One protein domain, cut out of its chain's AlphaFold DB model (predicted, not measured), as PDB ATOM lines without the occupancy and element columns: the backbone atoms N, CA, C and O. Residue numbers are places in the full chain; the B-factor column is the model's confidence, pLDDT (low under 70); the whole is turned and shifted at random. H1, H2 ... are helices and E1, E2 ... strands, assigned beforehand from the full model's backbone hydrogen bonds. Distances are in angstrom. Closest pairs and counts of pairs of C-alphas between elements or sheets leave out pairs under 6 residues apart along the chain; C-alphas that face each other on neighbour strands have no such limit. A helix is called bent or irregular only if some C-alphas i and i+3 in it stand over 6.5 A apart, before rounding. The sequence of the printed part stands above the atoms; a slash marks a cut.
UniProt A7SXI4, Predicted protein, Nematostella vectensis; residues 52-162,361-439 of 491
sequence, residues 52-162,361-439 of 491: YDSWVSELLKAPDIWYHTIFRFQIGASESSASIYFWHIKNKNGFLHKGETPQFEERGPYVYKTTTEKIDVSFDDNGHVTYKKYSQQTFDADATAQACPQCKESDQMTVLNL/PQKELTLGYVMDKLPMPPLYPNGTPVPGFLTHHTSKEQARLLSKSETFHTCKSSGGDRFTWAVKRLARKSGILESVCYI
ATOM      1  N   TYR A  52     272.138 278.367 176.027       82.25
ATOM      2  CA  TYR A  52     272.812 279.673 176.070       82.25
ATOM      3  C   TYR A  52     272.717 280.425 174.738       82.25
ATOM      4  O   TYR A  52     272.204 281.544 174.707       82.25
ATOM      5  N   ASP A  53     273.113 279.794 173.631       82.06
ATOM      6  CA  ASP A  53     273.125 280.433 172.307       82.06
ATOM      7  C   ASP A  53     271.731 280.902 171.874       82.06
ATOM      8  O   ASP A  53     271.572 281.995 171.327       82.06
ATOM      9  N   SER A  54     270.701 280.100 172.160       76.12
ATOM     10  CA  SER A  54     269.297 280.427 171.878       76.12
ATOM     11  C   SER A  54     268.817 281.639 172.683       76.12
ATOM     12  O   SER A  54     268.086 282.488 172.175       76.12
ATOM     13  N   TRP A  55     269.252 281.770 173.935       79.31
ATOM     14  CA  TRP A  55     268.913 282.918 174.774       79.31
ATOM     15  C   TRP A  55     269.685 284.182 174.412       79.31
ATOM     16  O   TRP A  55     269.105 285.272 174.461       79.31
ATOM     17  N   VAL A  56     270.960 284.044 174.034       83.50
ATOM     18  CA  VAL A  56     271.806 285.150 173.574       83.50
ATOM     19  C   VAL A  56     271.220 285.781 172.319       83.50
ATOM     20  O   VAL A  56     271.002 286.988 172.285       83.50
ATOM     21  N   SER A  57     270.932 284.957 171.317       72.56
ATOM     22  CA  SER A  57     270.444 285.394 170.006       72.56
ATOM     23  C   SER A  57     268.931 285.625 169.947       72.56
ATOM     24  O   SER A  57     268.408 286.006 168.906       72.56
ATOM     25  N   GLU A  58     268.210 285.310 171.028       66.38
ATOM     26  CA  GLU A  58     266.741 285.218 171.062       66.38
ATOM     27  C   GLU A  58     266.144 284.321 169.954       66.38
ATOM     28  O   GLU A  58     264.930 284.306 169.740       66.38
ATOM     29  N   LEU A  59     266.975 283.514 169.281       54.38
ATOM     30  CA  LEU A  59     266.561 282.489 168.335       54.38
ATOM     31  C   LEU A  59     265.880 281.379 169.130       54.38
ATOM     32  O   LEU A  59     266.544 280.623 169.839       54.38
ATOM     33  N   LEU A  60     264.564 281.226 168.993       48.00
ATOM     34  CA  LEU A  60     263.910 279.970 169.351       48.00
ATOM     35  C   LEU A  60     264.389 278.904 168.357       48.00
ATOM     36  O   LEU A  60     263.772 278.705 167.319       48.00
ATOM     37  N   LYS A  61     265.499 278.218 168.649       42.34
ATOM     38  CA  LYS A  61     265.790 276.952 167.975       42.34
ATOM     39  C   LYS A  61     264.744 275.963 168.478       42.34
ATOM     40  O   LYS A  61     264.768 275.592 169.651       42.34
ATOM     41  N   ALA A  62     263.789 275.590 167.628       42.06
ATOM     42  CA  ALA A  62     262.953 274.435 167.923       42.06
ATOM     43  C   ALA A  62     263.890 273.231 168.153       42.06
ATOM     44  O   ALA A  62     264.843 273.067 167.387       42.06
ATOM     45  N   PRO A  63     263.695 272.438 169.221       40.38
ATOM     46  CA  PRO A  63     264.496 271.243 169.425       40.38
ATOM     47  C   PRO A  63     264.299 270.297 168.238       40.38
ATOM     48  O   PRO A  63     263.178 270.099 167.768       40.38
ATOM     49  N   ASP A  64     265.410 269.736 167.772       42.84
ATOM     50  CA  ASP A  64     265.540 268.828 166.632       42.84
ATOM     51  C   ASP A  64     264.889 267.460 166.929       42.84
ATOM     52  O   ASP A  64     265.544 266.440 167.131       42.84
ATOM     53  N   ILE A  65     263.565 267.450 167.083       42.69
ATOM     54  CA  ILE A  65     262.768 266.261 167.385       42.69
ATOM     55  C   ILE A  65     261.645 266.193 166.358       42.69
ATOM     56  O   ILE A  65     260.627 266.836 166.566       42.69
ATOM     57  N   TRP A  66     261.841 265.439 165.266       40.50
ATOM     58  CA  TRP A  66     260.867 264.751 164.376       40.50
ATOM     59  C   TRP A  66     259.534 265.428 163.949       40.50
ATOM     60  O   TRP A  66     258.780 264.842 163.177       40.50
ATOM     61  N   TYR A  67     259.229 266.658 164.359       41.88
ATOM     62  CA  TYR A  67     257.990 267.383 164.057       41.88
ATOM     63  C   TYR A  67     258.087 268.243 162.789       41.88
ATOM     64  O   TYR A  67     257.076 268.785 162.338       41.88
ATOM     65  N   HIS A  68     259.266 268.310 162.159       42.34
ATOM     66  CA  HIS A  68     259.494 269.067 160.923       42.34
ATOM     67  C   HIS A  68     258.653 268.594 159.724       42.34
ATOM     68  O   HIS A  68     258.489 269.350 158.767       42.34
ATOM     69  N   THR A  69     258.072 267.391 159.769       39.47
ATOM     70  CA  THR A  69     257.306 266.839 158.639       39.47
ATOM     71  C   THR A  69     255.806 267.155 158.694       39.47
ATOM     72  O   THR A  69     255.152 267.105 157.659       39.47
ATOM     73  N   ILE A  70     255.242 267.503 159.861       43.38
ATOM     74  CA  ILE A  70     253.782 267.705 160.016       43.38
ATOM     75  C   ILE A  70     253.423 269.178 160.260       43.38
ATOM     76  O   ILE A  70     252.364 269.632 159.835       43.38
ATOM     77  N   PHE A  71     254.328 269.964 160.846       38.09
ATOM     78  CA  PHE A  71     254.153 271.407 161.002       38.09
ATOM     79  C   PHE A  71     255.349 272.139 160.388       38.09
ATOM     80  O   PHE A  71     256.377 272.324 161.037       38.09
ATOM     81  N   ARG A  72     255.218 272.612 159.139       33.81
ATOM     82  CA  ARG A  72     256.102 273.660 158.592       33.81
ATOM     83  C   ARG A  72     255.805 274.993 159.290       33.81
ATOM     84  O   ARG A  72     255.278 275.914 158.680       33.81
ATOM     85  N   PHE A  73     256.131 275.104 160.571       36.47
ATOM     86  CA  PHE A  73     256.355 276.403 161.196       36.47
ATOM     87  C   PHE A  73     257.863 276.606 161.260       36.47
ATOM     88  O   PHE A  73     258.550 276.115 162.152       36.47
ATOM     89  N   GLN A  74     258.390 277.290 160.250       34.81
ATOM     90  CA  GLN A  74     259.769 277.741 160.223       34.81
ATOM     91  C   GLN A  74     259.887 278.932 161.176       34.81
ATOM     92  O   GLN A  74     259.762 280.078 160.766       34.81
ATOM     93  N   ILE A  75     260.050 278.664 162.472       39.66
ATOM     94  CA  ILE A  75     260.272 279.714 163.474       39.66
ATOM     95  C   ILE A  75     261.774 280.024 163.489       39.66
ATOM     96  O   ILE A  75     262.511 279.614 164.381       39.66
ATOM     97  N   GLY A  76     262.254 280.664 162.422       37.31
ATOM     98  CA  GLY A  76     263.579 281.273 162.390       37.31
ATOM     99  C   GLY A  76     263.521 282.598 163.136       37.31
ATOM    100  O   GLY A  76     262.652 283.398 162.831       37.31
ATOM    101  N   ALA A  77     264.427 282.806 164.096       41.00
ATOM    102  CA  ALA A  77     264.567 284.030 164.891       41.00
ATOM    103  C   ALA A  77     263.318 284.481 165.664       41.00
ATOM    104  O   ALA A  77     262.174 284.371 165.242       41.00
ATOM    105  N   SER A  78     263.523 285.085 166.828       46.94
ATOM    106  CA  SER A  78     262.552 286.065 167.313       46.94
ATOM    107  C   SER A  78     262.689 287.332 166.453       46.94
ATOM    108  O   SER A  78     263.088 288.380 166.957       46.94
ATOM    109  N   GLU A  79     262.414 287.236 165.147       58.41
ATOM    110  CA  GLU A  79     262.209 288.404 164.292       58.41
ATOM    111  C   GLU A  79     260.925 289.071 164.779       58.41
ATOM    112  O   GLU A  79     259.810 288.622 164.516       58.41
ATOM    113  N   SER A  80     261.087 290.115 165.586       72.56
ATOM    114  CA  SER A  80     259.965 290.981 165.930       72.56
ATOM    115  C   SER A  80     259.840 292.022 164.828       72.56
ATOM    116  O   SER A  80     260.815 292.682 164.475       72.56
ATOM    117  N   SER A  81     258.654 292.130 164.239       84.62
ATOM    118  CA  SER A  81     258.339 293.166 163.260       84.62
ATOM    119  C   SER A  81     257.630 294.325 163.953       84.62
ATOM    120  O   SER A  81     256.641 294.107 164.657       84.62
ATOM    121  N   ALA A  82     258.091 295.550 163.730       90.75
ATOM    122  CA  ALA A  82     257.411 296.768 164.151       90.75
ATOM    123  C   ALA A  82     256.773 297.445 162.934       90.75
ATOM    124  O   ALA A  82     257.418 297.598 161.902       90.75
ATOM    125  N   SER A  83     255.508 297.849 163.054       94.38
ATOM    126  CA  SER A  83     254.823 298.692 162.069       94.38
ATOM    127  C   SER A  83     254.726 300.109 162.618       94.38
ATOM    128  O   SER A  83     254.138 300.314 163.679       94.38
ATOM    129  N   ILE A  84     255.325 301.070 161.921       95.94
ATOM    130  CA  ILE A  84     255.403 302.466 162.357       95.94
ATOM    131  C   ILE A  84     254.413 303.313 161.560       95.94
ATOM    132  O   ILE A  84     254.374 303.238 160.334       95.94
ATOM    133  N   TYR A  85     253.645 304.137 162.268       96.75
ATOM    134  CA  TYR A  85     252.723 305.114 161.696       96.75
ATOM    135  C   TYR A  85     253.118 306.507 162.174       96.75
ATOM    136  O   TYR A  85     253.431 306.704 163.350       96.75
ATOM    137  N   PHE A  86     253.096 307.473 161.264       96.75
ATOM    138  CA  PHE A  86     253.428 308.863 161.549       96.75
ATOM    139  C   PHE A  86     252.204 309.753 161.399       96.75
ATOM    140  O   PHE A  86     251.490 309.659 160.407       96.75
ATOM    141  N   TRP A  87     252.028 310.689 162.330       97.06
ATOM    142  CA  TRP A  87     251.124 311.824 162.163       97.06
ATOM    143  C   TRP A  87     251.867 312.961 161.459       97.06
ATOM    144  O   TRP A  87     252.533 313.778 162.096       97.06
ATOM    145  N   HIS A  88     251.787 312.987 160.131       97.38
ATOM    146  CA  HIS A  88     252.407 314.009 159.292       97.38
ATOM    147  C   HIS A  88     251.655 315.341 159.406       97.38
ATOM    148  O   HIS A  88     250.456 315.405 159.141       97.38
ATOM    149  N   ILE A  89     252.356 316.422 159.753       98.00
ATOM    150  CA  ILE A  89     251.773 317.767 159.846       98.00
ATOM    151  C   ILE A  89     251.786 318.438 158.468       98.00
ATOM    152  O   ILE A  89     252.846 318.797 157.952       98.00
ATOM    153  N   LYS A  90     250.598 318.660 157.892       97.38
ATOM    154  CA  LYS A  90     250.422 319.215 156.538       97.38
ATOM    155  C   LYS A  90     250.587 320.731 156.463       97.38
ATOM    156  O   LYS A  90     251.054 321.251 155.454       97.38
ATOM    157  N   ASN A  91     250.202 321.454 157.513       96.44
ATOM    158  CA  ASN A  91     250.156 322.919 157.529       96.44
ATOM    159  C   ASN A  91     251.246 323.540 158.420       96.44
ATOM    160  O   ASN A  91     250.957 324.443 159.199       96.44
ATOM    161  N   LYS A  92     252.510 323.099 158.282       94.06
ATOM    162  CA  LYS A  92     253.663 323.586 159.077       94.06
ATOM    163  C   LYS A  92     253.661 325.108 159.286       94.06
ATOM    164  O   LYS A  92     253.695 325.567 160.422       94.06
ATOM    165  N   ASN A  93     253.585 325.884 158.202       92.56
ATOM    166  CA  ASN A  93     253.671 327.348 158.271       92.56
ATOM    167  C   ASN A  93     252.441 327.988 158.928       92.56
ATOM    168  O   ASN A  93     252.567 328.990 159.625       92.56
ATOM    169  N   GLY A  94     251.256 327.419 158.698       95.12
ATOM    170  CA  GLY A  94     250.022 327.873 159.336       95.12
ATOM    171  C   GLY A  94     250.053 327.638 160.841       95.12
ATOM    172  O   GLY A  94     249.771 328.543 161.625       95.12
ATOM    173  N   PHE A  95     250.495 326.448 161.238       94.44
ATOM    174  CA  PHE A  95     250.648 326.069 162.635       94.44
ATOM    175  C   PHE A  95     251.696 326.921 163.364       94.44
ATOM    176  O   PHE A  95     251.394 327.489 164.410       94.44
ATOM    177  N   LEU A  96     252.904 327.063 162.807       90.94
ATOM    178  CA  LEU A  96     254.000 327.771 163.481       90.94
ATOM    179  C   LEU A  96     253.839 329.294 163.493       90.94
ATOM    180  O   LEU A  96     254.179 329.932 164.485       90.94
ATOM    181  N   HIS A  97     253.352 329.889 162.402       88.38
ATOM    182  CA  HIS A  97     253.446 331.344 162.212       88.38
ATOM    183  C   HIS A  97     252.098 332.062 162.178       88.38
ATOM    184  O   HIS A  97     252.066 333.287 162.260       88.38
ATOM    185  N   LYS A  98     250.987 331.331 162.037       93.00
ATOM    186  CA  LYS A  98     249.642 331.922 161.927       93.00
ATOM    187  C   LYS A  98     248.695 331.492 163.047       93.00
ATOM    188  O   LYS A  98     247.554 331.941 163.067       93.00
ATOM    189  N   GLY A  99     249.152 330.638 163.967       92.31
ATOM    190  CA  GLY A  99     248.327 330.111 165.056       92.31
ATOM    191  C   GLY A  99     247.194 329.197 164.581       92.31
ATOM    192  O   GLY A  99     246.212 329.019 165.299       92.31
ATOM    193  N   GLU A 100     247.295 328.636 163.372       97.12
ATOM    194  CA  GLU A 100     246.311 327.676 162.868       97.12
ATOM    195  C   GLU A 100     246.410 326.353 163.640       97.12
ATOM    196  O   GLU A 100     247.489 325.925 164.048       97.12
ATOM    197  N   THR A 101     245.292 325.648 163.801       97.00
ATOM    198  CA  THR A 101     245.303 324.288 164.357       97.00
ATOM    199  C   THR A 101     246.118 323.352 163.449       97.00
ATOM    200  O   THR A 101     245.951 323.406 162.225       97.00
ATOM    201  N   PRO A 102     246.993 322.486 163.997       96.31
ATOM    202  CA  PRO A 102     247.765 321.560 163.178       96.31
ATOM    203  C   PRO A 102     246.844 320.545 162.488       96.31
ATOM    204  O   PRO A 102     245.956 319.959 163.104       96.31
ATOM    205  N   GLN A 103     247.070 320.342 161.193       97.69
ATOM    206  CA  GLN A 103     246.370 319.380 160.351       97.69
ATOM    207  C   GLN A 103     247.248 318.146 160.171       97.69
ATOM    208  O   GLN A 103     248.352 318.243 159.627       97.69
ATOM    209  N   PHE A 104     246.743 316.998 160.608       97.38
ATOM    210  CA  PHE A 104     247.476 315.739 160.590       97.38
ATOM    211  C   PHE A 104     247.019 314.823 159.451       97.38
ATOM    212  O   PHE A 104     245.848 314.800 159.076       97.38
ATOM    213  N   GLU A 105     247.956 314.042 158.931       96.88
ATOM    214  CA  GLU A 105     247.741 312.953 157.983       96.88
ATOM    215  C   GLU A 105     248.483 311.726 158.509       96.88
ATOM    216  O   GLU A 105     249.693 311.787 158.730       96.88
ATOM    217  N   GLU A 106     247.775 310.624 158.745       96.81
ATOM    218  CA  GLU A 106     248.431 309.369 159.106       96.81
ATOM    219  C   GLU A 106     249.165 308.804 157.884       96.81
ATOM    220  O   GLU A 106     248.592 308.701 156.799       96.81
ATOM    221  N   ARG A 107     250.436 308.434 158.050       96.81
ATOM    222  CA  ARG A 107     251.235 307.766 157.019       96.81
ATOM    223  C   ARG A 107     251.880 306.509 157.573       96.81
ATOM    224  O   ARG A 107     252.592 306.573 158.576       96.81
ATOM    225  N   GLY A 108     251.670 305.393 156.888       95.94
ATOM    226  CA  GLY A 108     252.190 304.084 157.260       95.94
ATOM    227  C   GLY A 108     251.252 302.955 156.821       95.94
ATOM    228  O   GLY A 108     250.263 303.216 156.132       95.94
ATOM    229  N   PRO A 109     251.551 301.710 157.219       96.81
ATOM    230  CA  PRO A 109     252.679 301.329 158.074       96.81
ATOM    231  C   PRO A 109     254.026 301.308 157.339       96.81
ATOM    232  O   PRO A 109     254.110 300.821 156.218       96.81
ATOM    233  N   TYR A 110     255.093 301.739 158.016       97.62
ATOM    234  CA  TYR A 110     256.481 301.425 157.651       97.62
ATOM    235  C   TYR A 110     256.948 300.242 158.490       97.62
ATOM    236  O   TYR A 110     256.998 300.328 159.721       97.62
ATOM    237  N   VAL A 111     257.250 299.122 157.841       96.19
ATOM    238  CA  VAL A 111     257.552 297.863 158.525       96.19
ATOM    239  C   VAL A 111     259.061 297.705 158.701       96.19
ATOM    240  O   VAL A 111     259.829 297.813 157.749       96.19
ATOM    241  N   TYR A 112     259.487 297.423 159.932       95.19
ATOM    242  CA  TYR A 112     260.877 297.151 160.297       95.19
ATOM    243  C   TYR A 112     261.001 295.791 160.980       95.19
ATOM    244  O   TYR A 112     260.219 295.459 161.868       95.19
ATOM    245  N   LYS A 113     262.024 295.025 160.606       91.88
ATOM    246  CA  LYS A 113     262.448 293.791 161.271       91.88
ATOM    247  C   LYS A 113     263.519 294.100 162.309       91.88
ATOM    248  O   LYS A 113     264.560 294.673 161.983       91.88
ATOM    249  N   THR A 114     263.282 293.684 163.545       86.88
ATOM    250  CA  THR A 114     264.233 293.793 164.649       86.88
ATOM    251  C   THR A 114     264.992 292.483 164.826       86.88
ATOM    252  O   THR A 114     264.400 291.443 165.110       86.88
ATOM    253  N   THR A 115     266.319 292.563 164.769       86.31
ATOM    254  CA  THR A 115     267.229 291.514 165.249       86.31
ATOM    255  C   THR A 115     267.851 291.975 166.561       86.31
ATOM    256  O   THR A 115     268.377 293.084 166.624       86.31
ATOM    257  N   THR A 116     267.784 291.161 167.620       84.94
ATOM    258  CA  THR A 116     268.383 291.487 168.925       84.94
ATOM    259  C   THR A 116     269.304 290.374 169.406       84.94
ATOM    260  O   THR A 116     268.972 289.198 169.319       84.94
ATOM    261  N   GLU A 117     270.449 290.758 169.959       88.50
ATOM    262  CA  GLU A 117     271.454 289.868 170.531       88.50
ATOM    263  C   GLU A 117     271.919 290.400 171.893       88.50
ATOM    264  O   GLU A 117     272.040 291.610 172.104       88.50
ATOM    265  N   LYS A 118     272.204 289.500 172.834       88.50
ATOM    266  CA  LYS A 118     272.827 289.833 174.120       88.50
ATOM    267  C   LYS A 118     274.344 289.765 173.988       88.50
ATOM    268  O   LYS A 118     274.905 288.703 173.755       88.50
ATOM    269  N   ILE A 119     275.013 290.891 174.181       91.94
ATOM    270  CA  ILE A 119     276.472 291.006 174.132       91.94
ATOM    271  C   ILE A 119     277.039 291.236 175.536       91.94
ATOM    272  O   ILE A 119     276.306 291.574 176.466       91.94
ATOM    273  N   ASP A 120     278.349 291.036 175.686       93.19
ATOM    274  CA  ASP A 120     279.085 291.209 176.948       93.19
ATOM    275  C   ASP A 120     278.457 290.444 178.126       93.19
ATOM    276  O   ASP A 120     278.354 290.941 179.246       93.19
ATOM    277  N   VAL A 121     278.004 289.216 177.860       92.31
ATOM    278  CA  VAL A 121     277.359 288.389 178.879       92.31
ATOM    279  C   VAL A 121     278.381 287.918 179.915       92.31
ATOM    280  O   VAL A 121     279.361 287.242 179.571       92.31
ATOM    281  N   SER A 122     278.091 288.197 181.184       92.88
ATOM    282  CA  SER A 122     278.847 287.741 182.347       92.88
ATOM    283  C   SER A 122     277.919 287.093 183.368       92.88
ATOM    284  O   SER A 122     276.882 287.661 183.705       92.88
ATOM    285  N   PHE A 123     278.309 285.926 183.873       90.81
ATOM    286  CA  PHE A 123     277.645 285.251 184.986       90.81
ATOM    287  C   PHE A 123     278.471 285.458 186.252       90.81
ATOM    288  O   PHE A 123     279.699 285.435 186.172       90.81
ATOM    289  N   ASP A 124     277.815 285.655 187.391       88.06
ATOM    290  CA  ASP A 124     278.477 285.703 188.694       88.06
ATOM    291  C   ASP A 124     278.127 284.482 189.565       88.06
ATOM    292  O   ASP A 124     277.158 283.755 189.313       88.06
ATOM    293  N   ASP A 125     278.934 284.257 190.603       83.69
ATOM    294  CA  ASP A 125     278.763 283.135 191.535       83.69
ATOM    295  C   ASP A 125     277.536 283.294 192.444       83.69
ATOM    296  O   ASP A 125     276.999 282.308 192.950       83.69
ATOM    297  N   ASN A 126     277.038 284.526 192.592       81.88
ATOM    298  CA  ASN A 126     275.818 284.846 193.336       81.88
ATOM    299  C   ASN A 126     274.543 284.544 192.527       81.88
ATOM    300  O   ASN A 126     273.422 284.753 193.001       81.88
ATOM    301  N   GLY A 127     274.706 284.018 191.313       81.06
ATOM    302  CA  GLY A 127     273.618 283.600 190.461       81.06
ATOM    303  C   GLY A 127     272.956 284.752 189.724       81.06
ATOM    304  O   GLY A 127     271.757 284.660 189.475       81.06
ATOM    305  N   HIS A 128     273.691 285.782 189.321       86.75
ATOM    306  CA  HIS A 128     273.233 286.783 188.363       86.75
ATOM    307  C   HIS A 128     273.874 286.602 186.992       86.75
ATOM    308  O   HIS A 128     274.970 286.069 186.838       86.75
ATOM    309  N   VAL A 129     273.173 287.099 185.979       88.88
ATOM    310  CA  VAL A 129     273.694 287.293 184.634       88.88
ATOM    311  C   VAL A 129     273.541 288.758 184.260       88.88
ATOM    312  O   VAL A 129     272.453 289.320 184.371       88.88
ATOM    313  N   THR A 130     274.631 289.375 183.822       90.56
ATOM    314  CA  THR A 130     274.650 290.747 183.313       90.56
ATOM    315  C   THR A 130     274.987 290.724 181.832       90.56
ATOM    316  O   THR A 130     275.881 289.990 181.419       90.56
ATOM    317  N   TYR A 131     274.264 291.498 181.030       91.81
ATOM    318  CA  TYR A 131     274.503 291.617 179.593       91.81
ATOM    319  C   TYR A 131     274.089 292.997 179.070       91.81
ATOM    320  O   TYR A 131     273.371 293.743 179.734       91.81
ATOM    321  N   LYS A 132     274.500 293.323 177.846       92.62
ATOM    322  CA  LYS A 132     274.013 294.475 177.071       92.62
ATOM    323  C   LYS A 132     273.232 293.995 175.854       92.62
ATOM    324  O   LYS A 132     273.464 292.892 175.369       92.62
ATOM    325  N   LYS A 133     272.294 294.799 175.352       90.56
ATOM    326  CA  LYS A 133     271.542 294.471 174.130       90.56
ATOM    327  C   LYS A 133     272.150 295.158 172.919       90.56
ATOM    328  O   LYS A 133     272.351 296.370 172.935       90.56
ATOM    329  N   TYR A 134     272.383 294.382 171.874       91.19
ATOM    330  CA  TYR A 134     272.609 294.850 170.519       91.19
ATOM    331  C   TYR A 134     271.323 294.626 169.729       91.19
ATOM    332  O   TYR A 134     270.897 293.490 169.564       91.19
ATOM    333  N   SER A 135     270.698 295.704 169.273       90.00
ATOM    334  CA  SER A 135     269.488 295.647 168.445       90.00
ATOM    335  C   SER A 135     269.740 296.336 167.116       90.00
ATOM    336  O   SER A 135     270.177 297.487 167.101       90.00
ATOM    337  N   GLN A 136     269.434 295.647 166.023       90.69
ATOM    338  CA  GLN A 136     269.515 296.155 164.664       90.69
ATOM    339  C   GLN A 136     268.124 296.137 164.037       90.69
ATOM    340  O   GLN A 136     267.365 295.180 164.193       90.69
ATOM    341  N   GLN A 137     267.803 297.216 163.332       93.12
ATOM    342  CA  GLN A 137     266.531 297.401 162.640       93.12
ATOM    343  C   GLN A 137     266.789 297.403 161.140       93.12
ATOM    344  O   GLN A 137     267.659 298.147 160.686       93.12
ATOM    345  N   THR A 138     266.025 296.610 160.396       93.62
ATOM    346  CA  THR A 138     266.102 296.535 158.932       93.62
ATOM    347  C   THR A 138     264.730 296.826 158.346       93.62
ATOM    348  O   THR A 138     263.749 296.221 158.770       93.62
ATOM    349  N   PHE A 139     264.646 297.760 157.403       96.38
ATOM    350  CA  PHE A 139     263.390 298.086 156.733       96.38
ATOM    351  C   PHE A 139     262.929 296.925 155.848       96.38
ATOM    352  O   PHE A 139     263.707 296.399 155.053       96.38
ATOM    353  N   ASP A 140     261.666 296.536 155.990       95.88
ATOM    354  CA  ASP A 140     261.027 295.510 155.176       95.88
ATOM    355  C   ASP A 140     260.198 296.185 154.078       95.88
ATOM    356  O   ASP A 140     259.049 296.592 154.286       95.88
ATOM    357  N   ALA A 141     260.823 296.354 152.912       95.75
ATOM    358  CA  ALA A 141     260.209 297.021 151.771       95.75
ATOM    359  C   ALA A 141     259.000 296.250 151.225       95.75
ATOM    360  O   ALA A 141     258.017 296.880 150.848       95.75
ATOM    361  N   ASP A 142     259.044 294.917 151.233       95.19
ATOM    362  CA  ASP A 142     257.974 294.078 150.693       95.19
ATOM    363  C   ASP A 142     256.746 294.111 151.608       95.19
ATOM    364  O   ASP A 142     255.633 294.369 151.145       95.19
ATOM    365  N   ALA A 143     256.943 293.933 152.920       94.19
ATOM    366  CA  ALA A 143     255.854 294.022 153.892       94.19
ATOM    367  C   ALA A 143     255.246 295.433 153.938       94.19
ATOM    368  O   ALA A 143     254.028 295.584 154.056       94.19
ATOM    369  N   THR A 144     256.080 296.470 153.795       95.81
ATOM    370  CA  THR A 144     255.611 297.856 153.680       95.81
ATOM    371  C   THR A 144     254.795 298.055 152.406       95.81
ATOM    372  O   THR A 144     253.672 298.535 152.491       95.81
ATOM    373  N   ALA A 145     255.298 297.640 151.240       95.94
ATOM    374  CA  ALA A 145     254.600 297.801 149.963       95.94
ATOM    375  C   ALA A 145     253.286 297.006 149.899       95.94
ATOM    376  O   ALA A 145     252.331 297.446 149.261       95.94
ATOM    377  N   GLN A 146     253.209 295.862 150.583       94.94
ATOM    378  CA  GLN A 146     251.983 295.072 150.679       94.94
ATOM    379  C   GLN A 146     250.876 295.808 151.450       94.94
ATOM    380  O   GLN A 146     249.709 295.730 151.066       94.94
ATOM    381  N   ALA A 147     251.226 296.506 152.533       93.56
ATOM    382  CA  ALA A 147     250.269 297.230 153.370       93.56
ATOM    383  C   ALA A 147     250.023 298.676 152.896       93.56
ATOM    384  O   ALA A 147     248.918 299.196 153.028       93.56
ATOM    385  N   CYS A 148     251.046 299.316 152.335       95.12
ATOM    386  CA  CYS A 148     251.032 300.675 151.817       95.12
ATOM    387  C   CYS A 148     251.897 300.759 150.540       95.12
ATOM    388  O   CYS A 148     253.090 301.066 150.615       95.12
ATOM    389  N   PRO A 149     251.314 300.531 149.348       94.94
ATOM    390  CA  PRO A 149     252.055 300.502 148.080       94.94
ATOM    391  C   PRO A 149     252.807 301.796 147.740       94.94
ATOM    392  O   PRO A 149     253.808 301.776 147.026       94.94
ATOM    393  N   GLN A 150     252.320 302.935 148.237       93.75
ATOM    394  CA  GLN A 150     252.935 304.246 148.048       93.75
ATOM    395  C   GLN A 150     254.023 304.579 149.079       93.75
ATOM    396  O   GLN A 150     254.765 305.533 148.852       93.75
ATOM    397  N   CYS A 151     254.118 303.829 150.182       96.44
ATOM    398  CA  CYS A 151     255.038 304.121 151.277       96.44
ATOM    399  C   CYS A 151     256.463 303.660 150.950       96.44
ATOM    400  O   CYS A 151     256.691 302.521 150.537       96.44
ATOM    401  N   LYS A 152     257.447 304.528 151.187       96.19
ATOM    402  CA  LYS A 152     258.873 304.260 150.968       96.19
ATOM    403  C   LYS A 152     259.701 304.672 152.172       96.19
ATOM    404  O   LYS A 152     259.381 305.619 152.884       96.19
ATOM    405  N   GLU A 153     260.848 304.015 152.354       95.50
ATOM    406  CA  GLU A 153     261.742 304.341 153.470       95.50
ATOM    407  C   GLU A 153     262.222 305.812 153.447       95.50
ATOM    408  O   GLU A 153     262.510 306.393 154.496       95.50
ATOM    409  N   SER A 154     262.275 306.420 152.258       97.12
ATOM    410  CA  SER A 154     262.694 307.805 152.020       97.12
ATOM    411  C   SER A 154     261.576 308.849 152.134       97.12
ATOM    412  O   SER A 154     261.843 310.031 151.895       97.12
ATOM    413  N   ASP A 155     260.352 308.458 152.501       97.75
ATOM    414  CA  ASP A 155     259.228 309.392 152.588       97.75
ATOM    415  C   ASP A 155     259.486 310.492 153.618       97.75
ATOM    416  O   ASP A 155     259.886 310.236 154.755       97.75
ATOM    417  N   GLN A 156     259.244 311.738 153.211       97.62
ATOM    418  CA  GLN A 156     259.469 312.913 154.045       97.62
ATOM    419  C   GLN A 156     258.288 313.150 154.986       97.62
ATOM    420  O   GLN A 156     257.135 313.271 154.556       97.62
ATOM    421  N   MET A 157     258.591 313.284 156.273       96.81
ATOM    422  CA  MET A 157     257.613 313.499 157.331       96.81
ATOM    423  C   MET A 157     257.919 314.773 158.092       96.81
ATOM    424  O   MET A 157     259.038 314.948 158.564       96.81
ATOM    425  N   THR A 158     256.909 315.627 158.255       97.56
ATOM    426  CA  THR A 158     256.968 316.772 159.161       97.56
ATOM    427  C   THR A 158     256.355 316.370 160.493       97.56
ATOM    428  O   THR A 158     255.155 316.102 160.556       97.56
ATOM    429  N   VAL A 159     257.172 316.325 161.540       96.44
ATOM    430  CA  VAL A 159     256.778 315.914 162.895       96.44
ATOM    431  C   VAL A 159     257.352 316.866 163.942       96.44
ATOM    432  O   VAL A 159     258.191 317.716 163.629       96.44
ATOM    433  N   LEU A 160     256.925 316.707 165.196       95.62
ATOM    434  CA  LEU A 160     257.581 317.354 166.330       95.62
ATOM    435  C   LEU A 160     259.042 316.903 166.426       95.62
ATOM    436  O   LEU A 160     259.349 315.710 166.398       95.62
ATOM    437  N   ASN A 161     259.944 317.863 166.565       93.94
ATOM    438  CA  ASN A 161     261.366 317.604 166.699       93.94
ATOM    439  C   ASN A 161     261.705 317.246 168.152       93.94
ATOM    440  O   ASN A 161     261.813 318.115 169.016       93.94
ATOM    441  N   LEU A 162     261.910 315.955 168.422       91.31
ATOM    442  CA  LEU A 162     262.260 315.465 169.761       91.31
ATOM    443  C   LEU A 162     263.575 316.059 170.286       91.31
ATOM    444  O   LEU A 162     263.704 316.284 171.488       91.31
ATOM    445  N   PRO A 361     263.337 312.242 156.318       97.62
ATOM    446  CA  PRO A 361     262.982 310.890 155.908       97.62
ATOM    447  C   PRO A 361     262.472 310.078 157.100       97.62
ATOM    448  O   PRO A 361     263.056 310.129 158.185       97.62
ATOM    449  N   GLN A 362     261.433 309.269 156.904       96.56
ATOM    450  CA  GLN A 362     260.872 308.451 157.981       96.56
ATOM    451  C   GLN A 362     261.908 307.479 158.578       96.56
ATOM    452  O   GLN A 362     261.843 307.168 159.764       96.56
ATOM    453  N   LYS A 363     262.927 307.078 157.802       97.06
ATOM    454  CA  LYS A 363     264.083 306.309 158.288       97.06
ATOM    455  C   LYS A 363     264.811 307.001 159.431       97.06
ATOM    456  O   LYS A 363     265.083 306.380 160.453       97.06
ATOM    457  N   GLU A 364     265.128 308.281 159.248       96.38
ATOM    458  CA  GLU A 364     265.833 309.086 160.245       96.38
ATOM    459  C   GLU A 364     264.986 309.241 161.504       96.38
ATOM    460  O   GLU A 364     265.490 309.118 162.613       96.38
ATOM    461  N   LEU A 365     263.680 309.452 161.352       96.12
ATOM    462  CA  LEU A 365     262.777 309.556 162.497       96.12
ATOM    463  C   LEU A 365     262.629 308.218 163.237       96.12
ATOM    464  O   LEU A 365     262.565 308.186 164.463       96.12
ATOM    465  N   THR A 366     262.603 307.104 162.503       95.88
ATOM    466  CA  THR A 366     262.449 305.763 163.076       95.88
ATOM    467  C   THR A 366     263.719 305.289 163.777       95.88
ATOM    468  O   THR A 366     263.633 304.745 164.875       95.88
ATOM    469  N   LEU A 367     264.890 305.494 163.171       95.00
ATOM    470  CA  LEU A 367     266.168 304.944 163.645       95.00
ATOM    471  C   LEU A 367     267.019 305.951 164.431       95.00
ATOM    472  O   LEU A 367     267.942 305.552 165.139       95.00
ATOM    473  N   GLY A 368     266.692 307.236 164.338       93.88
ATOM    474  CA  GLY A 368     267.455 308.336 164.911       93.88
ATOM    475  C   GLY A 368     268.325 309.038 163.871       93.88
ATOM    476  O   GLY A 368     268.611 308.514 162.793       93.88
ATOM    477  N   TYR A 369     268.745 310.253 164.207       93.31
ATOM    478  CA  TYR A 369     269.568 311.108 163.352       93.31
ATOM    479  C   TYR A 369     270.447 312.035 164.193       93.31
ATOM    480  O   TYR A 369     270.314 312.103 165.413       93.31
ATOM    481  N   VAL A 370     271.350 312.769 163.547       90.81
ATOM    482  CA  VAL A 370     272.167 313.805 164.192       90.81
ATOM    483  C   VAL A 370     271.737 315.173 163.670       90.81
ATOM    484  O   VAL A 370     271.601 315.370 162.464       90.81
ATOM    485  N   MET A 371     271.501 316.120 164.578       89.38
ATOM    486  CA  MET A 371     271.321 317.536 164.251       89.38
ATOM    487  C   MET A 371     272.691 318.204 164.128       89.38
ATOM    488  O   MET A 371     273.175 318.839 165.061       89.38
ATOM    489  N   ASP A 372     273.314 318.043 162.968       85.69
ATOM    490  CA  ASP A 372     274.611 318.617 162.587       85.69
ATOM    491  C   ASP A 372     274.656 320.152 162.704       85.69
ATOM    492  O   ASP A 372     275.647 320.720 163.154       85.69
ATOM    493  N   LYS A 373     273.550 320.825 162.375       82.12
ATOM    494  CA  LYS A 373     273.413 322.290 162.448       82.12
ATOM    495  C   LYS A 373     273.203 322.854 163.858       82.12
ATOM    496  O   LYS A 373     273.058 324.067 164.005       82.12
ATOM    497  N   LEU A 374     273.168 322.000 164.879       76.19
ATOM    498  CA  LEU A 374     273.080 322.399 166.282       76.19
ATOM    499  C   LEU A 374     274.183 321.702 167.095       76.19
ATOM    500  O   LEU A 374     273.896 320.774 167.855       76.19
ATOM    501  N   PRO A 375     275.456 322.102 166.931       71.19
ATOM    502  CA  PRO A 375     276.527 321.594 167.774       71.19
ATOM    503  C   PRO A 375     276.356 322.106 169.211       71.19
ATOM    504  O   PRO A 375     276.062 323.279 169.436       71.19
ATOM    505  N   MET A 376     276.589 321.237 170.198       69.12
ATOM    506  CA  MET A 376     276.581 321.584 171.626       69.12
ATOM    507  C   MET A 376     277.925 321.218 172.279       69.12
ATOM    508  O   MET A 376     278.028 320.183 172.948       69.12
ATOM    509  N   PRO A 377     278.994 322.011 172.082       59.84
ATOM    510  CA  PRO A 377     280.293 321.744 172.692       59.84
ATOM    511  C   PRO A 377     280.250 321.828 174.234       59.84
ATOM    512  O   PRO A 377     279.500 322.637 174.776       59.84
ATOM    513  N   PRO A 378     281.070 321.038 174.959       61.41
ATOM    514  CA  PRO A 378     281.986 320.015 174.447       61.41
ATOM    515  C   PRO A 378     281.309 318.661 174.177       61.41
ATOM    516  O   PRO A 378     281.946 317.777 173.615       61.41
ATOM    517  N   LEU A 379     280.047 318.478 174.586       70.44
ATOM    518  CA  LEU A 379     279.367 317.177 174.585       70.44
ATOM    519  C   LEU A 379     279.100 316.641 173.172       70.44
ATOM    520  O   LEU A 379     279.315 315.461 172.909       70.44
ATOM    521  N   TYR A 380     278.658 317.510 172.264       77.62
ATOM    522  CA  TYR A 380     278.256 317.158 170.904       77.62
ATOM    523  C   TYR A 380     278.851 318.144 169.886       77.62
ATOM    524  O   TYR A 380     278.125 318.961 169.312       77.62
ATOM    525  N   PRO A 381     280.178 318.110 169.652       75.88
ATOM    526  CA  PRO A 381     280.857 319.081 168.790       75.88
ATOM    527  C   PRO A 381     280.439 318.975 167.317       75.88
ATOM    528  O   PRO A 381     280.481 319.970 166.603       75.88
ATOM    529  N   ASN A 382     279.992 317.793 166.885       80.19
ATOM    530  CA  ASN A 382     279.612 317.501 165.498       80.19
ATOM    531  C   ASN A 382     278.086 317.419 165.298       80.19
ATOM    532  O   ASN A 382     277.626 316.895 164.285       80.19
ATOM    533  N   GLY A 383     277.306 317.891 166.275       83.25
ATOM    534  CA  GLY A 383     275.844 317.882 166.240       83.25
ATOM    535  C   GLY A 383     275.201 316.969 167.278       83.25
ATOM    536  O   GLY A 383     275.775 315.965 167.705       83.25
ATOM    537  N   THR A 384     273.986 317.327 167.687       85.12
ATOM    538  CA  THR A 384     273.266 316.651 168.772       85.12
ATOM    539  C   THR A 384     272.519 315.414 168.261       85.12
ATOM    540  O   THR A 384     271.676 315.545 167.367       85.12
ATOM    541  N   PRO A 385     272.774 314.213 168.813       89.25
ATOM    542  CA  PRO A 385     272.049 313.009 168.433       89.25
ATOM    543  C   PRO A 385     270.598 313.072 168.922       89.25
ATOM    544  O   PRO A 385     270.325 313.397 170.078       89.25
ATOM    545  N   VAL A 386     269.669 312.719 168.039       91.50
ATOM    546  CA  VAL A 386     268.242 312.584 168.325       91.50
ATOM    547  C   VAL A 386     267.881 311.104 168.222       91.50
ATOM    548  O   VAL A 386     268.057 310.511 167.153       91.50
ATOM    549  N   PRO A 387     267.409 310.476 169.314       90.50
ATOM    550  CA  PRO A 387     267.034 309.071 169.286       90.50
ATOM    551  C   PRO A 387     265.813 308.855 168.387       90.50
ATOM    552  O   PRO A 387     264.893 309.674 168.370       90.50
ATOM    553  N   GLY A 388     265.805 307.738 167.662       92.00
ATOM    554  CA  GLY A 388     264.635 307.289 166.913       92.00
ATOM    555  C   GLY A 388     263.598 306.601 167.796       92.00
ATOM    556  O   GLY A 388     263.843 306.303 168.968       92.00
ATOM    557  N   PHE A 389     262.438 306.305 167.211       90.38
ATOM    558  CA  PHE A 389     261.383 305.526 167.870       90.38
ATOM    559  C   PHE A 389     261.789 304.072 168.137       90.38
ATOM    560  O   PHE A 389     261.352 303.476 169.122       90.38
ATOM    561  N   LEU A 390     262.633 303.500 167.275       92.06
ATOM    562  CA  LEU A 390     263.189 302.164 167.440       92.06
ATOM    563  C   LEU A 390     264.644 302.244 167.894       92.06
ATOM    564  O   LEU A 390     265.443 303.027 167.389       92.06
ATOM    565  N   THR A 391     265.016 301.368 168.826       89.81
ATOM    566  CA  THR A 391     266.418 301.212 169.219       89.81
ATOM    567  C   THR A 391     267.196 300.533 168.092       89.81
ATOM    568  O   THR A 391     266.914 299.381 167.745       89.81
ATOM    569  N   HIS A 392     268.187 301.234 167.548       91.94
ATOM    570  CA  HIS A 392     269.048 300.770 166.466       91.94
ATOM    571  C   HIS A 392     270.520 301.013 166.810       91.94
ATOM    572  O   HIS A 392     270.891 302.090 167.268       91.94
ATOM    573  N   HIS A 393     271.356 300.014 166.549       91.56
ATOM    574  CA  HIS A 393     272.805 300.102 166.648       91.56
ATOM    575  C   HIS A 393     273.413 299.716 165.301       91.56
ATOM    576  O   HIS A 393     273.010 298.719 164.701       91.56
ATOM    577  N   THR A 394     274.407 300.478 164.851       87.81
ATOM    578  CA  THR A 394     275.117 300.221 163.590       87.81
ATOM    579  C   THR A 394     276.158 299.112 163.727       87.81
ATOM    580  O   THR A 394     276.506 298.469 162.742       87.81
ATOM    581  N   SER A 395     276.651 298.876 164.946       91.06
ATOM    582  CA  SER A 395     277.628 297.835 165.269       91.06
ATOM    583  C   SER A 395     277.480 297.338 166.709       91.06
ATOM    584  O   SER A 395     276.880 298.004 167.565       91.06
ATOM    585  N   LYS A 396     278.073 296.174 167.001       90.12
ATOM    586  CA  LYS A 396     278.150 295.655 168.374       90.12
ATOM    587  C   LYS A 396     278.991 296.575 169.251       90.12
ATOM    588  O   LYS A 396     278.644 296.793 170.401       90.12
ATOM    589  N   GLU A 397     280.054 297.157 168.708       92.75
ATOM    590  CA  GLU A 397     280.948 298.101 169.380       92.75
ATOM    591  C   GLU A 397     280.177 299.335 169.855       92.75
ATOM    592  O   GLU A 397     280.300 299.727 171.015       92.75
ATOM    593  N   GLN A 398     279.303 299.887 169.005       88.38
ATOM    594  CA  GLN A 398     278.421 300.984 169.398       88.38
ATOM    595  C   GLN A 398     277.476 300.565 170.534       88.38
ATOM    596  O   GLN A 398     277.332 301.296 171.514       88.38
ATOM    597  N   ALA A 399     276.868 299.379 170.447       90.38
ATOM    598  CA  ALA A 399     276.019 298.858 171.519       90.38
ATOM    599  C   ALA A 399     276.791 298.643 172.830       90.38
ATOM    600  O   ALA A 399     276.270 298.938 173.902       90.38
ATOM    601  N   ARG A 400     278.058 298.208 172.789       92.12
ATOM    602  CA  ARG A 400     278.884 298.099 174.005       92.12
ATOM    603  C   ARG A 400     279.065 299.448 174.692       92.12
ATOM    604  O   ARG A 400     279.090 299.493 175.919       92.12
ATOM    605  N   LEU A 401     279.178 300.534 173.933       88.88
ATOM    606  CA  LEU A 401     279.363 301.877 174.482       88.88
ATOM    607  C   LEU A 401     278.054 302.496 174.988       88.88
ATOM    608  O   LEU A 401     278.054 303.127 176.042       88.88
ATOM    609  N   LEU A 402     276.952 302.318 174.253       87.19
ATOM    610  CA  LEU A 402     275.706 303.062 174.482       87.19
ATOM    611  C   LEU A 402     274.628 302.274 175.237       87.19
ATOM    612  O   LEU A 402     273.793 302.875 175.917       87.19
ATOM    613  N   SER A 403     274.616 300.942 175.139       89.19
ATOM    614  CA  SER A 403     273.573 300.130 175.764       89.19
ATOM    615  C   SER A 403     273.762 300.041 177.273       89.19
ATOM    616  O   SER A 403     274.845 299.733 177.781       89.19
ATOM    617  N   LYS A 404     272.661 300.235 178.001       91.56
ATOM    618  CA  LYS A 404     272.612 300.003 179.446       91.56
ATOM    619  C   LYS A 404     272.812 298.515 179.733       91.56
ATOM    620  O   LYS A 404     272.205 297.668 179.077       91.56
ATOM    621  N   SER A 405     273.642 298.214 180.727       91.06
ATOM    622  CA  SER A 405     273.755 296.858 181.258       91.06
ATOM    623  C   SER A 405     272.444 296.467 181.937       91.06
ATOM    624  O   SER A 405     271.908 297.217 182.752       91.06
ATOM    625  N   GLU A 406     271.934 295.289 181.605       88.25
ATOM    626  CA  GLU A 406     270.798 294.672 182.274       88.25
ATOM    627  C   GLU A 406     271.297 293.480 183.096       88.25
ATOM    628  O   GLU A 406     272.046 292.647 182.585       88.25
ATOM    629  N   THR A 407     270.857 293.384 184.349       85.44
ATOM    630  CA  THR A 407     271.199 292.283 185.258       85.44
ATOM    631  C   THR A 407     269.945 291.494 185.619       85.44
ATOM    632  O   THR A 407     268.883 292.068 185.876       85.44
ATOM    633  N   PHE A 408     270.063 290.167 185.631       79.44
ATOM    634  CA  PHE A 408     268.980 289.237 185.939       79.44
ATOM    635  C   PHE A 408     269.432 288.166 186.917       79.44
ATOM    636  O   PHE A 408     270.585 287.748 186.886       79.44
ATOM    637  N   HIS A 409     268.497 287.664 187.721       80.56
ATOM    638  CA  HIS A 409     268.725 286.500 188.568       80.56
ATOM    639  C   HIS A 409     268.582 285.213 187.748       80.56
ATOM    640  O   HIS A 409     267.577 284.974 187.072       80.56
ATOM    641  N   THR A 410     269.608 284.379 187.827       78.81
ATOM    642  CA  THR A 410     269.649 283.008 187.319       78.81
ATOM    643  C   THR A 410     269.068 282.045 188.359       78.81
ATOM    644  O   THR A 410     268.700 282.428 189.472       78.81
ATOM    645  N   CYS A 411     269.008 280.757 188.034       74.75
ATOM    646  CA  CYS A 411     268.458 279.757 188.945       74.75
ATOM    647  C   CYS A 411     269.409 279.338 190.069       74.75
ATOM    648  O   CYS A 411     268.964 278.619 190.970       74.75
ATOM    649  N   LYS A 412     270.674 279.780 190.018       73.12
ATOM    650  CA  LYS A 412     271.640 279.672 191.122       73.12
ATOM    651  C   LYS A 412     271.359 280.662 192.258       73.12
ATOM    652  O   LYS A 412     271.876 280.467 193.351       73.12
ATOM    653  N   SER A 413     270.540 281.691 192.020       72.69
ATOM    654  CA  SER A 413     270.178 282.665 193.053       72.69
ATOM    655  C   SER A 413     269.403 281.989 194.198       72.69
ATOM    656  O   SER A 413     268.616 281.063 193.974       72.69
ATOM    657  N   SER A 414     269.655 282.404 195.438       64.88
ATOM    658  CA  SER A 414     269.030 281.840 196.639       64.88
ATOM    659  C   SER A 414     267.698 282.537 196.966       64.88
ATOM    660  O   SER A 414     267.487 283.699 196.639       64.88
ATOM    661  N   GLY A 415     266.763 281.828 197.614       62.94
ATOM    662  CA  GLY A 415     265.496 282.419 198.078       62.94
ATOM    663  C   GLY A 415     264.412 282.615 197.002       62.94
ATOM    664  O   GLY A 415     264.300 281.822 196.065       62.94
ATOM    665  N   GLY A 416     263.561 283.633 197.193       59.59
ATOM    666  CA  GLY A 416     262.372 283.931 196.374       59.59
ATOM    667  C   GLY A 416     262.647 284.593 195.017       59.59
ATOM    668  O   GLY A 416     261.714 284.767 194.240       59.59
ATOM    669  N   ASP A 417     263.907 284.912 194.712       60.12
ATOM    670  CA  ASP A 417     264.313 285.638 193.498       60.12
ATOM    671  C   ASP A 417     264.626 284.715 192.303       60.12
ATOM    672  O   ASP A 417     264.954 285.168 191.197       60.12
ATOM    673  N   ARG A 418     264.477 283.397 192.492       60.66
ATOM    674  CA  ARG A 418     264.577 282.401 191.417       60.66
ATOM    675  C   ARG A 418     263.471 282.646 190.382       60.66
ATOM    676  O   ARG A 418     262.312 282.835 190.731       60.66
ATOM    677  N   PHE A 419     263.822 282.591 189.094       57.66
ATOM    678  CA  PHE A 419     262.899 282.722 187.946       57.66
ATOM    679  C   PHE A 419     262.249 284.098 187.714       57.66
ATOM    680  O   PHE A 419     261.328 284.200 186.898       57.66
ATOM    681  N   THR A 420     262.740 285.183 188.319       55.41
ATOM    682  CA  THR A 420     262.219 286.550 188.067       55.41
ATOM    683  C   THR A 420     262.203 286.942 186.578       55.41
ATOM    684  O   THR A 420     261.367 287.734 186.134       55.41
ATOM    685  N   TRP A 421     263.069 286.343 185.759       50.22
ATOM    686  CA  TRP A 421     263.095 286.559 184.312       50.22
ATOM    687  C   TRP A 421     261.921 285.892 183.561       50.22
ATOM    688  O   TRP A 421     261.438 286.454 182.574       50.22
ATOM    689  N   ALA A 422     261.427 284.733 184.020       47.50
ATOM    690  CA  ALA A 422     260.324 284.006 183.382       47.50
ATOM    691  C   ALA A 422     258.999 284.771 183.545       47.50
ATOM    692  O   ALA A 422     258.218 284.879 182.598       47.50
ATOM    693  N   VAL A 423     258.816 285.413 184.705       45.03
ATOM    694  CA  VAL A 423     257.694 286.321 184.995       45.03
ATOM    695  C   VAL A 423     257.718 287.537 184.056       45.03
ATOM    696  O   VAL A 423     256.709 287.855 183.427       45.03
ATOM    697  N   LYS A 424     258.888 288.165 183.855       41.44
ATOM    698  CA  LYS A 424     259.055 289.287 182.906       41.44
ATOM    699  C   LYS A 424     258.791 288.897 181.444       41.44
ATOM    700  O   LYS A 424     258.332 289.742 180.679       41.44
ATOM    701  N   ARG A 425     259.088 287.656 181.038       38.62
ATOM    702  CA  ARG A 425     258.868 287.160 179.664       38.62
ATOM    703  C   ARG A 425     257.399 286.819 179.392       38.62
ATOM    704  O   ARG A 425     256.929 287.083 178.289       38.62
ATOM    705  N   LEU A 426     256.684 286.282 180.384       34.38
ATOM    706  CA  LEU A 426     255.246 286.001 180.295       34.38
ATOM    707  C   LEU A 426     254.421 287.297 180.263       34.38
ATOM    708  O   LEU A 426     253.617 287.475 179.351       34.38
ATOM    709  N   ALA A 427     254.716 288.257 181.146       36.22
ATOM    710  CA  ALA A 427     254.023 289.550 181.196       36.22
ATOM    711  C   ALA A 427     254.148 290.374 179.900       36.22
ATOM    712  O   ALA A 427     253.261 291.148 179.563       36.22
ATOM    713  N   ARG A 428     255.243 290.205 179.144       36.75
ATOM    714  CA  ARG A 428     255.498 290.957 177.905       36.75
ATOM    715  C   ARG A 428     254.813 290.361 176.666       36.75
ATOM    716  O   ARG A 428     254.751 291.032 175.644       36.75
ATOM    717  N   LYS A 429     254.333 289.110 176.734       32.97
ATOM    718  CA  LYS A 429     253.674 288.409 175.613       32.97
ATOM    719  C   LYS A 429     252.155 288.316 175.744       32.97
ATOM    720  O   LYS A 429     251.487 288.157 174.729       32.97
ATOM    721  N   SER A 430     251.602 288.425 176.947       31.25
ATOM    722  CA  SER A 430     250.156 288.424 177.162       31.25
ATOM    723  C   SER A 430     249.688 289.815 177.581       31.25
ATOM    724  O   SER A 430     249.688 290.134 178.765       31.25
ATOM    725  N   GLY A 431     249.184 290.613 176.636       37.22
ATOM    726  CA  GLY A 431     248.341 291.780 176.945       37.22
ATOM    727  C   GLY A 431     246.999 291.418 177.608       37.22
ATOM    728  O   GLY A 431     246.083 292.227 177.624       37.22
ATOM    729  N   ILE A 432     246.853 290.185 178.104       32.03
ATOM    730  CA  ILE A 432     245.667 289.627 178.747       32.03
ATOM    731  C   ILE A 432     246.163 288.626 179.795       32.03
ATOM    732  O   ILE A 432     246.393 287.465 179.469       32.03
ATOM    733  N   LEU A 433     246.391 289.084 181.027       30.22
ATOM    734  CA  LEU A 433     246.361 288.266 182.253       30.22
ATOM    735  C   LEU A 433     246.481 289.177 183.488       30.22
ATOM    736  O   LEU A 433     247.341 288.998 184.344       30.22
ATOM    737  N   GLU A 434     245.596 290.171 183.593       29.09
ATOM    738  CA  GLU A 434     245.442 290.979 184.817       29.09
ATOM    739  C   GLU A 434     244.541 290.321 185.882       29.09
ATOM    740  O   GLU A 434     244.329 290.888 186.948       29.09
ATOM    741  N   SER A 435     244.026 289.106 185.666       26.09
ATOM    742  CA  SER A 435     242.963 288.548 186.518       26.09
ATOM    743  C   SER A 435     243.354 287.413 187.478       26.09
ATOM    744  O   SER A 435     242.463 286.855 188.111       26.09
ATOM    745  N   VAL A 436     244.639 287.070 187.664       28.19
ATOM    746  CA  VAL A 436     245.025 285.959 188.584       28.19
ATOM    747  C   VAL A 436     245.923 286.375 189.762       28.19
ATOM    748  O   VAL A 436     246.147 285.584 190.673       28.19
ATOM    749  N   CYS A 437     246.367 287.630 189.851       26.61
ATOM    750  CA  CYS A 437     247.152 288.090 191.002       26.61
ATOM    751  C   CYS A 437     246.606 289.391 191.591       26.61
ATOM    752  O   CYS A 437     247.182 290.455 191.400       26.61
ATOM    753  N   TYR A 438     245.529 289.297 192.371       24.03
ATOM    754  CA  TYR A 438     245.173 290.341 193.332       24.03
ATOM    755  C   TYR A 438     244.644 289.734 194.627       24.03
ATOM    756  O   TYR A 438     243.511 289.267 194.650       24.03
ATOM    757  N   ILE A 439     245.418 289.846 195.718       26.05
ATOM    758  CA  ILE A 439     244.889 290.165 197.055       26.05
ATOM    759  C   ILE A 439     245.848 291.164 197.748       26.05
ATOM    760  O   ILE A 439     247.055 290.957 197.806       26.05
TER     761      ILE A 439
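AT A GLANCE: This is residues 52 to 162 and 361 to 439 of the 491 residues of the protein "Predicted protein" of Nematostella vectensis (UniProt A7SXI4). A long, strongly twisted and curled antiparallel sheet, E1, E2, E3 and E7, runs through the model as a bent ribbon, with E1 beside the first half of the long strand E2, E3 beside its second half, and H2 at one tip. Short helices H3 and H5 pack on one face of this sheet, while the small hairpin E5 and E6 sits away from its strands, with H4 between; residues 63 to 72 and residues 422 to 439 stick out. The printed part has 190 residues with six named helices and seven named strands, in the order H1 E1 H2 E2 E3 H3 E4 H4 E5 E6 H5 E7 H6, and its class is mixed, helices and strands. It is loose, with a radius of gyration of the C-alphas of 21.6 A, and spans 63 by 51 by 43 A.

HOW THE PARTS SIT: The largest sheet has the order E1, residues 80 to 89, E2, residues 104 to 123, E3, residues 128 to 139, and E7, residues 406 to 409. Its edge strands are E1 and E7, and the way across it turns by 187 degrees, curled like part of a barrel. E2 bends by 66 degrees at residue 107. E1 and E2 are antiparallel at 140 degrees, with N 84 and O 110 2.9 A apart, within hydrogen-bond range. E2 and E3, a hairpin, are antiparallel at 146 degrees, with N 117 and O 134 within hydrogen-bond range at 2.8 A. E3 and E7 are antiparallel at 133 degrees, with N 129 and O 408 within hydrogen-bond range at 2.8 A. H3, residues 141 to 147, and H5, residues 396 to 402, are on the same face of the sheet, an arrangement of two layers, helices on one face of a sheet. H3 lies over E2 at a height over the sheet of 6.8 A, slantwise to the strands, at 50 degrees to E2 on the local plane; the closest C-alphas are those of Val 111 and Thr 144, 5.2 A apart. H5 lies over E3 at a height of 7.8 A, across the strands, at 69 degrees to E3 on the local plane; the closest C-alphas are those of Tyr 134 and Ala 399, 5.4 A apart. H1, residues 52 to 56, is on the sheet over none of its strands, and the closest C-alphas of H1 and E2 are those of Val 56 and Lys 118, 4.8 A apart. H4, residues 362 to 367, is also on the sheet over none of its strands, at a height of 6.9 A. E4, residues 156 to 160, pairs with no named strand; its closest C-alpha to E1 is that of Thr 158, 5.3 A from that of Ile 89. E5, residues 368 to 371, and E6, residues 384 to 387, form an antiparallel hairpin at 162 degrees, with N 386 and O 369 within hydrogen-bond range at 2.8 A. H2, residues 92 to 98, is not on the large sheet, and H6, residues 420 to 427, only grazes it with residues 420 to 421. In the six helices every O i to N i+4 pair is within hydrogen-bond range.

IN THESE COORDINATES: E2 measures 49.3 A from first to last C-alpha, from C-alpha 104 at (247.476, 315.739, 160.590) to C-alpha 123 at (277.645, 285.251, 184.986). E3 measures 35.0 A and E1 28.7 A. H1 begins at C-alpha 52, (272.812, 279.673, 176.070), and H6 ends at C-alpha 427, (254.023, 289.550, 181.196).

THE WHOLE: The two C-alphas farthest apart are those of Trp 66 and Lys 98, 68.1 A. Residues 163 to 360 are not printed, and C-alphas 162 and 361 are 14.6 A apart across the cut. Of the links printed whole, H1 to E1 and E5 to E6 are long. The mean pLDDT of the printed part is 77.8; residues 58 to 79, 376 to 378 and 414 to 439 are under 70.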